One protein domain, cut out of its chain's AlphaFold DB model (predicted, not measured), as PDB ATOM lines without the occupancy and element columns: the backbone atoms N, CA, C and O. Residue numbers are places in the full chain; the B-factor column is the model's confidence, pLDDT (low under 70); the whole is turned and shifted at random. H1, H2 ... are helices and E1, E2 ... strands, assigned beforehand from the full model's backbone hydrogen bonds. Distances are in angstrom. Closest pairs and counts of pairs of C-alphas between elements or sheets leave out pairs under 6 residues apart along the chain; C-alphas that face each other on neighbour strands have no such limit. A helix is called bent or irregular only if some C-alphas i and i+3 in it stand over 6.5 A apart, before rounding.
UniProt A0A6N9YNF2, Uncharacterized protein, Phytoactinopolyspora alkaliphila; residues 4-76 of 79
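What this domain is: This is residues 4 to 76 of the 79 residues of an uncharacterized protein of Phytoactinopolyspora alkaliphila (UniProt A0A6N9YNF2). A slender two-strand hairpin, E1 and E2, makes one long arm of a loose, open model, with helix H1 beyond the hairpin's open end and helix H2 slanting past that end, near E1. The two helices are apart from each other, and the end of H2 with the residues after it, 67 to 76, sticks out free. The printed part has 73 residues, with named elements in the order H1, E1, E2, H2; the sheet is E1 - E2, antiparallel, and the class is mixed, helices and strands. The whole is loose, with a radius of gyration of the C-alphas of 14.9 A, and the C-alphas span 44 by 36 by 25 A.

Where its parts are: H1 comes first, residues 4 to 20, with C-alpha 4 at (38.004, -5.373, -22.533) and 24.6 A from first to last C-alpha. E1 is residues 31 to 37, 18.9 A long, with C-alpha 31 at (39.354, -16.705, -10.368). E2 is residues 40 to 49, 23.6 A from first to last C-alpha, and it bends by 65 degrees at residue 43. H2, residues 56 to 74, is the longest helix by residues and measures 27.3 A, with its last C-alpha, that of Asp 74, at (35.290, -33.565, -1.866).

How they stand to each other: E1 and E2 form a hairpin and are antiparallel, with 159 degrees between their N-to-C directions. C-alphas 32 and 48, which face each other, are 4.4 A apart. N 31 and O 49, at 2.9 A, are within hydrogen-bond range, and so are N 35 and O 45, at 2.8 A. Nearer the turn, N 40 and O 37 are within hydrogen-bond range at 3.2 A. E1 and H2 are near each other, with 6 pairs of C-alphas within 10 A. Residues 59 to 66 of H2 make its pairs with the sheet. H1 is apart from E2 and also from H2. In H1 and H2 every O i to N i+4 pair is within hydrogen-bond range, and neither helix is bent.

The domain as a whole: The two C-alphas farthest apart are those of Gly 23 and Glu 39, at 46.4 A. Without the stretch that stands free, residues 67 to 76, of which 67 to 74 belong to H2, the body has 63 residues and spans 46 by 24 by 22 A. The printed part has no cut. The link from E1 to E2 is tight, those from H1 to E1 and from E2 to H2 are short, and no link is long. The mean pLDDT of the printed part is 89.7, and residues 73 to 76 are under 70.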
ATOM      1  N   GLU A   4      39.377  -5.061 -22.134       94.75
ATOM      2  CA  GLU A   4      38.004  -5.373 -22.533       94.75
ATOM      3  C   GLU A   4      37.488  -6.640 -21.845       94.75
ATOM      4  O   GLU A   4      36.401  -6.621 -21.270       94.75
ATOM      5  N   THR A   5      38.286  -7.714 -21.837       93.56
ATOM      6  CA  THR A   5      37.929  -8.961 -21.150       93.56
ATOM      7  C   THR A   5      37.816  -8.752 -19.642       93.56
ATOM      8  O   THR A   5      36.888  -9.275 -19.034       93.56
ATOM      9  N   ALA A   6      38.706  -7.951 -19.046       90.50
ATOM     10  CA  ALA A   6      38.645  -7.610 -17.625       90.50
ATOM     11  C   ALA A   6      37.318  -6.928 -17.266       90.50
ATOM     12  O   ALA A   6      36.621  -7.357 -16.351       90.50
ATOM     13  N   ARG A   7      36.929  -5.914 -18.047       92.25
ATOM     14  CA  ARG A   7      35.677  -5.181 -17.843       92.25
ATOM     15  C   ARG A   7      34.449  -6.069 -18.035       92.25
ATOM     16  O   ARG A   7      33.517  -5.988 -17.246       92.25
ATOM     17  N   ALA A   8      34.441  -6.905 -19.074       95.31
ATOM     18  CA  ALA A   8      33.332  -7.824 -19.330       95.31
ATOM     19  C   ALA A   8      33.159  -8.840 -18.189       95.31
ATOM     20  O   ALA A   8      32.037  -9.133 -17.787       95.31
ATOM     21  N   LEU A   9      34.271  -9.334 -17.640       93.19
ATOM     22  CA  LEU A   9      34.264 -10.230 -16.491       93.19
ATOM     23  C   LEU A   9      33.738  -9.542 -15.223       93.19
ATOM     24  O   LEU A   9      32.902 -10.108 -14.525       93.19
ATOM     25  N   GLU A  10      34.206  -8.328 -14.927       92.94
ATOM     26  CA  GLU A  10      33.736  -7.567 -13.765       92.94
ATOM     27  C   GLU A  10      32.235  -7.276 -13.830       92.94
ATOM     28  O   GLU A  10      31.548  -7.396 -12.816       92.94
ATOM     29  N   GLU A  11      31.723  -6.927 -15.010       94.25
ATOM     30  CA  GLU A  11      30.293  -6.695 -15.216       94.25
ATOM     31  C   GLU A  11      29.485  -7.976 -14.989       94.25
ATOM     32  O   GLU A  11      28.498  -7.963 -14.256       94.25
ATOM     33  N   ALA A  12      29.941  -9.102 -15.547       95.12
ATOM     34  CA  ALA A  12      29.279 -10.391 -15.374       95.12
ATOM     35  C   ALA A  12      29.227 -10.826 -13.899       95.12
ATOM     36  O   ALA A  12      28.192 -11.294 -13.430       95.12
ATOM     37  N   LEU A  13      30.320 -10.633 -13.153       94.12
ATOM     38  CA  LEU A  13      30.376 -10.946 -11.723       94.12
ATOM     39  C   LEU A  13      29.418 -10.078 -10.903       94.12
ATOM     40  O   LEU A  13      28.748 -10.586 -10.008       94.12
ATOM     41  N   ARG A  14      29.342  -8.776 -11.200       92.88
ATOM     42  CA  ARG A  14      28.413  -7.863 -10.518       92.88
ATOM     43  C   ARG A  14      26.962  -8.225 -10.794       92.88
ATOM     44  O   ARG A  14      26.184  -8.262  -9.849       92.88
ATOM     45  N   ALA A  15      26.627  -8.498 -12.055       93.88
ATOM     46  CA  ALA A  15      25.283  -8.908 -12.445       93.88
ATOM     47  C   ALA A  15      24.873 -10.195 -11.718       93.88
ATOM     48  O   ALA A  15      23.839 -10.220 -11.065       93.88
ATOM     49  N   HIS A  16      25.738 -11.215 -11.728       94.25
ATOM     50  CA  HIS A  16      25.451 -12.477 -11.051       94.25
ATOM     51  C   HIS A  16      25.239 -12.308  -9.540       94.25
ATOM     52  O   HIS A  16      24.286 -12.848  -8.995       94.25
ATOM     53  N   VAL A  17      26.091 -11.540  -8.852       93.62
ATOM     54  CA  VAL A  17      25.931 -11.324  -7.404       93.62
ATOM     55  C   VAL A  17      24.667 -10.530  -7.082       93.62
ATOM     56  O   VAL A  17      24.022 -10.828  -6.083       93.62
ATOM     57  N   ALA A  18      24.290  -9.562  -7.920       91.81
ATOM     58  CA  ALA A  18      23.040  -8.825  -7.750       91.81
ATOM     59  C   ALA A  18      21.797  -9.714  -7.943       91.81
ATOM     60  O   ALA A  18      20.782  -9.473  -7.294       91.81
ATOM     61  N   ASP A  19      21.881 -10.730  -8.807       93.50
ATOM     62  CA  ASP A  19      20.804 -11.704  -9.010       93.50
ATOM     63  C   ASP A  19      20.675 -12.688  -7.830       93.50
ATOM     64  O   ASP A  19      19.567 -13.103  -7.491       93.50
ATOM     65  N   GLU A  20      21.793 -13.065  -7.200       94.12
ATOM     66  CA  GLU A  20      21.825 -14.033  -6.091       94.12
ATOM     67  C   GLU A  20      21.535 -13.405  -4.718       94.12
ATOM     68  O   GLU A  20      20.937 -14.052  -3.856       94.12
ATOM     69  N   ASP A  21      21.967 -12.163  -4.487       91.81
ATOM     70  CA  ASP A  21      21.866 -11.488  -3.190       91.81
ATOM     71  C   ASP A  21      21.524  -9.998  -3.365       91.81
ATOM     72  O   ASP A  21      22.389  -9.147  -3.603       91.81
ATOM     73  N   ASP A  22      20.230  -9.685  -3.258       86.50
ATOM     74  CA  ASP A  22      19.719  -8.326  -3.440       86.50
ATOM     75  C   ASP A  22      20.312  -7.364  -2.394       86.50
ATOM     76  O   ASP A  22      20.230  -7.570  -1.182       86.50
ATOM     77  N   GLY A  23      20.911  -6.275  -2.878       86.75
ATOM     78  CA  GLY A  23      21.573  -5.260  -2.055       86.75
ATOM     79  C   GLY A  23      23.051  -5.526  -1.742       86.75
ATOM     80  O   GLY A  23      23.700  -4.656  -1.150       86.75
ATOM     81  N   SER A  24      23.608  -6.663  -2.161       89.12
ATOM     82  CA  SER A  24      25.038  -6.941  -2.028       89.12
ATOM     83  C   SER A  24      25.868  -6.310  -3.147       89.12
ATOM     84  O   SER A  24      25.446  -6.174  -4.295       89.12
ATOM     85  N   PHE A  25      27.099  -5.918  -2.811       87.94
ATOM     86  CA  PHE A  25      28.058  -5.353  -3.761       87.94
ATOM     87  C   PHE A  25      29.346  -6.170  -3.776       87.94
ATOM     88  O   PHE A  25      29.914  -6.493  -2.730       87.94
ATOM     89  N   VAL A  26      29.856  -6.442  -4.976       91.31
ATOM     90  CA  VAL A  26      31.139  -7.127  -5.155       91.31
ATOM     91  C   VAL A  26      32.277  -6.203  -4.727       91.31
ATOM     92  O   VAL A  26      32.536  -5.179  -5.358       91.31
ATOM     93  N   THR A  27      32.975  -6.579  -3.655       90.94
ATOM     94  CA  THR A  27      34.125  -5.831  -3.112       90.94
ATOM     95  C   THR A  27      35.474  -6.438  -3.491       90.94
ATOM     96  O   THR A  27      36.497  -5.760  -3.427       90.94
ATOM     97  N   GLY A  28      35.482  -7.699  -3.922       93.56
ATOM     98  CA  GLY A  28      36.667  -8.412  -4.371       93.56
ATOM     99  C   GLY A  28      36.313  -9.792  -4.906       93.56
ATOM    100  O   GLY A  28      35.248 -10.330  -4.605       93.56
ATOM    101  N   TRP A  29      37.200 -10.353  -5.718       95.00
ATOM    102  CA  TRP A  29      37.046 -11.686  -6.289       95.00
ATOM    103  C   TRP A  29      38.405 -12.293  -6.652       95.00
ATOM    104  O   TRP A  29      39.423 -11.605  -6.768       95.00
ATOM    105  N   ILE A  30      38.417 -13.613  -6.807       94.44
ATOM    106  CA  ILE A  30      39.539 -14.366  -7.362       94.44
ATOM    107  C   ILE A  30      38.982 -15.432  -8.298       94.44
ATOM    108  O   ILE A  30      38.002 -16.098  -7.970       94.44
ATOM    109  N   ILE A  31      39.610 -15.589  -9.457       93.12
ATOM    110  CA  ILE A  31      39.354 -16.705 -10.368       93.12
ATOM    111  C   ILE A  31      40.619 -17.535 -10.436       93.12
ATOM    112  O   ILE A  31      41.705 -16.979 -10.578       93.12
ATOM    113  N   ILE A  32      40.468 -18.852 -10.341       92.25
ATOM    114  CA  ILE A  32      41.554 -19.820 -10.465       92.25
ATOM    115  C   ILE A  32      41.177 -20.753 -11.606       92.25
ATOM    116  O   ILE A  32      40.074 -21.296 -11.623       92.25
ATOM    117  N   ALA A  33      42.085 -20.928 -12.555       91.62
ATOM    118  CA  ALA A  33      41.921 -21.859 -13.654       91.62
ATOM    119  C   ALA A  33      43.055 -22.880 -13.627       91.62
ATOM    120  O   ALA A  33      44.229 -22.508 -13.567       91.62
ATOM    121  N   ALA A  34      42.679 -24.154 -13.697       91.44
ATOM    122  CA  ALA A  34      43.572 -25.261 -13.992       91.44
ATOM    123  C   ALA A  34      43.450 -25.589 -15.485       91.44
ATOM    124  O   ALA A  34      42.341 -25.716 -16.006       91.44
ATOM    125  N   ALA A  35      44.577 -25.698 -16.175       90.94
ATOM    126  CA  ALA A  35      44.637 -26.040 -17.587       90.94
ATOM    127  C   ALA A  35      45.556 -27.246 -17.784       90.94
ATOM    128  O   ALA A  35      46.682 -27.259 -17.282       90.94
ATOM    129  N   ALA A  36      45.074 -28.241 -18.528       92.56
ATOM    130  CA  ALA A  36      45.904 -29.345 -18.993       92.56
ATOM    131  C   ALA A  36      46.907 -28.832 -20.033       92.56
ATOM    132  O   ALA A  36      46.546 -28.032 -20.905       92.56
ATOM    133  N   MET A  37      48.154 -29.291 -19.948       89.06
ATOM    134  CA  MET A  37      49.192 -28.918 -20.904       89.06
ATOM    135  C   MET A  37      49.177 -29.900 -22.087       89.06
ATOM    136  O   MET A  37      49.213 -31.111 -21.880       89.06
ATOM    137  N   PRO A  38      49.099 -29.427 -23.342       86.88
ATOM    138  CA  PRO A  38      48.968 -30.316 -24.496       86.88
ATOM    139  C   PRO A  38      50.206 -31.197 -24.733       86.88
ATOM    140  O   PRO A  38      50.080 -32.282 -25.296       86.88
ATOM    141  N   GLU A  39      51.390 -30.746 -24.319       89.75
ATOM    142  CA  GLU A  39      52.646 -31.494 -24.415       89.75
ATOM    143  C   GLU A  39      52.845 -32.549 -23.315       89.75
ATOM    144  O   GLU A  39      53.648 -33.464 -23.499       89.75
ATOM    145  N   ASP A  40      52.125 -32.434 -22.198       87.00
ATOM    146  CA  ASP A  40      52.228 -33.333 -21.051       87.00
ATOM    147  C   ASP A  40      50.862 -33.442 -20.362       87.00
ATOM    148  O   ASP A  40      50.446 -32.554 -19.617       87.00
ATOM    149  N   GLY A  41      50.163 -34.547 -20.634       79.81
ATOM    150  CA  GLY A  41      48.823 -34.809 -20.107       79.81
ATOM    151  C   GLY A  41      48.768 -34.996 -18.589       79.81
ATOM    152  O   GLY A  41      47.684 -34.877 -18.020       79.81
ATOM    153  N   ASP A  42      49.912 -35.234 -17.940       85.94
ATOM    154  CA  ASP A  42      50.016 -35.319 -16.483       85.94
ATOM    155  C   ASP A  42      50.371 -33.954 -15.855       85.94
ATOM    156  O   ASP A  42      50.262 -33.769 -14.639       85.94
ATOM    157  N   ALA A  43      50.752 -32.961 -16.668       87.50
ATOM    158  CA  ALA A  43      51.043 -31.611 -16.206       87.50
ATOM    159  C   ALA A  43      49.788 -30.727 -16.186       87.50
ATOM    160  O   ALA A  43      49.075 -30.549 -17.177       87.50
ATOM    161  N   THR A  44      49.559 -30.087 -15.038       91.88
ATOM    162  CA  THR A  44      48.510 -29.075 -14.860       91.88
ATOM    163  C   THR A  44      49.138 -27.713 -14.600       91.88
ATOM    164  O   THR A  44      49.905 -27.541 -13.651       91.88
ATOM    165  N   SER A  45      48.786 -26.727 -15.421       90.75
ATOM    166  CA  SER A  45      49.131 -25.326 -15.193       90.75
ATOM    167  C   SER A  45      48.017 -24.625 -14.431       90.75
ATOM    168  O   SER A  45      46.838 -24.787 -14.745       90.75
ATOM    169  N   TYR A  46      48.396 -23.820 -13.444       90.69
ATOM    170  CA  TYR A  46      47.467 -23.012 -12.667       90.69
ATOM    171  C   TYR A  46      47.695 -21.538 -12.969       90.69
ATOM    172  O   TYR A  46      48.817 -21.035 -12.902       90.69
ATOM    173  N   SER A  47      46.611 -20.828 -13.257       91.44
ATOM    174  CA  SER A  47      46.607 -19.372 -13.355       91.44
ATOM    175  C   SER A  47      45.535 -18.800 -12.442       91.44
ATOM    176  O   SER A  47      44.506 -19.433 -12.202       91.44
ATOM    177  N   TYR A  48      45.781 -17.605 -11.916       90.88
ATOM    178  CA  TYR A  48      44.785 -16.875 -11.149       90.88
ATOM    179  C   TYR A  48      44.650 -15.444 -11.653       90.88
ATOM    180  O   TYR A  48      45.591 -14.858 -12.193       90.88
ATOM    181  N   ILE A  49      43.454 -14.891 -11.482       92.38
ATOM    182  CA  ILE A  49      43.098 -13.538 -11.896       92.38
ATOM    183  C   ILE A  49      42.400 -12.854 -10.723       92.38
ATOM    184  O   ILE A  49      41.528 -13.441 -10.082       92.38
ATOM    185  N   THR A  50      42.793 -11.612 -10.452       94.31
ATOM    186  CA  THR A  50      42.194 -10.737  -9.437       94.31
ATOM    187  C   THR A  50      42.089  -9.312  -9.987       94.31
ATOM    188  O   THR A  50      42.863  -8.968 -10.888       94.31
ATOM    189  N   PRO A  51      41.208  -8.454  -9.439       93.44
ATOM    190  CA  PRO A  51      41.213  -7.026  -9.751       93.44
ATOM    191  C   PRO A  51      42.581  -6.392  -9.480       93.44
ATOM    192  O   PRO A  51      43.242  -6.736  -8.499       93.44
ATOM    193  N   GLU A  52      42.986  -5.430 -10.312       89.31
ATOM    194  CA  GLU A  52      44.304  -4.775 -10.220       89.31
ATOM    195  C   GLU A  52      44.510  -4.050  -8.880       89.31
ATOM    196  O   GLU A  52      45.583  -4.113  -8.285       89.31
ATOM    197  N   MET A  53      43.456  -3.412  -8.371       91.00
ATOM    198  CA  MET A  53      43.491  -2.649  -7.121       91.00
ATOM    199  C   MET A  53      43.150  -3.492  -5.884       91.00
ATOM    200  O   MET A  53      43.061  -2.949  -4.781       91.00
ATOM    201  N   GLN A  54      42.936  -4.805  -6.036       95.06
ATOM    202  CA  GLN A  54      42.628  -5.673  -4.905       95.06
ATOM    203  C   GLN A  54      43.878  -5.860  -4.032       95.06
ATOM    204  O   GLN A  54      44.912  -6.319  -4.526       95.06
ATOM    205  N   PRO A  55      43.815  -5.560  -2.722       95.50
ATOM    206  CA  PRO A  55      44.943  -5.799  -1.835       95.50
ATOM    207  C   PRO A  55      45.334  -7.279  -1.803       95.50
ATOM    208  O   PRO A  55      44.478  -8.156  -1.694       95.50
ATOM    209  N   VAL A  56      46.640  -7.566  -1.799       93.56
ATOM    210  CA  VAL A  56      47.175  -8.945  -1.815       93.56
ATOM    211  C   VAL A  56      46.580  -9.822  -0.708       93.56
ATOM    212  O   VAL A  56      46.258 -10.983  -0.942       93.56
ATOM    213  N   HIS A  57      46.386  -9.276   0.495       95.06
ATOM    214  CA  HIS A  57      45.813 -10.031   1.613       95.06
ATOM    215  C   HIS A  57      44.354 -10.449   1.367       95.06
ATOM    216  O   HIS A  57      43.957 -11.527   1.804       95.06
ATOM    217  N   ALA A  58      43.572  -9.638   0.643       95.81
ATOM    218  CA  ALA A  58      42.207  -9.984   0.263       95.81
ATOM    219  C   ALA A  58      42.212 -11.143  -0.746       95.81
ATOM    220  O   ALA A  58      41.502 -12.125  -0.549       95.81
ATOM    221  N   SER A  59      43.096 -11.091  -1.751       95.50
ATOM    222  CA  SER A  59      43.289 -12.189  -2.712       95.50
ATOM    223  C   SER A  59      43.675 -13.501  -2.021       95.50
ATOM    224  O   SER A  59      43.094 -14.545  -2.304       95.50
ATOM    225  N   MET A  60      44.612 -13.450  -1.069       94.88
ATOM    226  CA  MET A  60      45.031 -14.628  -0.299       94.88
ATOM    227  C   MET A  60      43.909 -15.178   0.590       94.88
ATOM    228  O   MET A  60      43.752 -16.394   0.699       94.88
ATOM    229  N   GLY A  61      43.112 -14.302   1.209       96.25
ATOM    230  CA  GLY A  61      41.952 -14.703   2.006       96.25
ATOM    231  C   GLY A  61      40.890 -15.419   1.169       96.25
ATOM    232  O   GLY A  61      40.409 -16.481   1.566       96.25
ATOM    233  N   LEU A  62      40.580 -14.883  -0.016       95.75
ATOM    234  CA  LEU A  62      39.644 -15.498  -0.959       95.75
ATOM    235  C   LEU A  62      40.161 -16.845  -1.484       95.75
ATOM    236  O   LEU A  62      39.401 -17.808  -1.529       95.75
ATOM    237  N   LEU A  63      41.456 -16.944  -1.803       94.00
ATOM    238  CA  LEU A  63      42.088 -18.204  -2.205       94.00
ATOM    239  C   LEU A  63      41.957 -19.276  -1.114       94.00
ATOM    240  O   LEU A  63      41.530 -20.398  -1.388       94.00
ATOM    241  N   ALA A  64      42.277 -18.930   0.135       93.62
ATOM    242  CA  ALA A  64      42.149 -19.850   1.262       93.62
ATOM    243  C   ALA A  64      40.689 -20.279   1.494       93.62
ATOM    244  O   ALA A  64      40.428 -21.423   1.870       93.62
ATOM    245  N   MET A  65      39.729 -19.378   1.261       92.50
ATOM    246  CA  MET A  65      38.303 -19.696   1.331       92.50
ATOM    247  C   MET A  65      37.886 -20.669   0.222       92.50
ATOM    248  O   MET A  65      37.224 -21.661   0.522       92.50
ATOM    249  N   ALA A  66      38.326 -20.440  -1.018       89.00
ATOM    250  CA  ALA A  66      38.059 -21.327  -2.150       89.00
ATOM    251  C   ALA A  66      38.620 -22.738  -1.910       89.00
ATOM    252  O   ALA A  66      37.903 -23.721  -2.080       89.00
ATOM    253  N   GLN A  67      39.857 -22.844  -1.411       89.00
ATOM    254  CA  GLN A  67      40.470 -24.130  -1.064       89.00
ATOM    255  C   GLN A  67      39.660 -24.887   0.001       89.00
ATOM    256  O   GLN A  67      39.433 -26.088  -0.118       89.00
ATOM    257  N   ARG A  68      39.195 -24.191   1.047       89.69
ATOM    258  CA  ARG A  68      38.356 -24.801   2.093       89.69
ATOM    259  C   ARG A  68      37.007 -25.269   1.562       89.69
ATOM    260  O   ARG A  68      36.496 -26.272   2.052       89.69
ATOM    261  N   TRP A  69      36.421 -24.528   0.623       84.88
ATOM    262  CA  TRP A  69      35.153 -24.896   0.005       84.88
ATOM    263  C   TRP A  69      35.310 -26.152  -0.854       84.88
ATOM    264  O   TRP A  69      34.569 -27.108  -0.655       84.88
ATOM    265  N   PHE A  70      36.348 -26.202  -1.695       79.88
ATOM    266  CA  PHE A  70      36.666 -27.378  -2.509       79.88
ATOM    267  C   PHE A  70      36.872 -28.634  -1.651       79.88
ATOM    268  O   PHE A  70      36.192 -29.635  -1.849       79.88
ATOM    269  N   ASN A  71      37.704 -28.541  -0.608       83.38
ATOM    270  CA  ASN A  71      37.949 -29.658   0.309       83.38
ATOM    271  C   ASN A  71      36.691 -30.108   1.074       83.38
ATOM    272  O   ASN A  71      36.669 -31.200   1.629       83.38
ATOM    273  N   ARG A  72      35.659 -29.263   1.192       78.31
ATOM    274  CA  ARG A  72      34.398 -29.649   1.836       78.31
ATOM    275  C   ARG A  72      33.504 -30.434   0.883       78.31
ATOM    276  O   ARG A  72      32.871 -31.375   1.338       78.31
ATOM    277  N   CYS A  73      33.448 -30.044  -0.386       67.94
ATOM    278  CA  CYS A  73      32.679 -30.762  -1.402       67.94
ATOM    279  C   CYS A  73      33.269 -32.149  -1.683       67.94
ATOM    280  O   CYS A  73      32.507 -33.097  -1.797       67.94
ATOM    281  N   ASP A  74      34.599 -32.276  -1.689       62.38
ATOM    282  CA  ASP A  74      35.290 -33.565  -1.866       62.38
ATOM    283  C   ASP A  74      34.933 -34.572  -0.752       62.38
ATOM    284  O   ASP A  74      34.694 -35.744  -1.000       62.38
ATOM    285  N   ASN A  75      34.772 -34.093   0.487       61.38
ATOM    286  CA  ASN A  75      34.389 -34.934   1.630       61.38
ATOM    287  C   ASN A  75      32.878 -35.253   1.713       61.38
ATOM    288  O   ASN A  75      32.466 -35.921   2.656       61.38
ATOM    289  N   GLN A  76      32.036 -34.735   0.809       56.34
ATOM    290  CA  GLN A  76      30.590 -35.016   0.801       56.34
ATOM    291  C   GLN A  76      30.196 -36.193  -0.103       56.34
ATOM    292  O   GLN A  76      29.039 -36.601  -0.067       56.34
TER     293      GLN A  76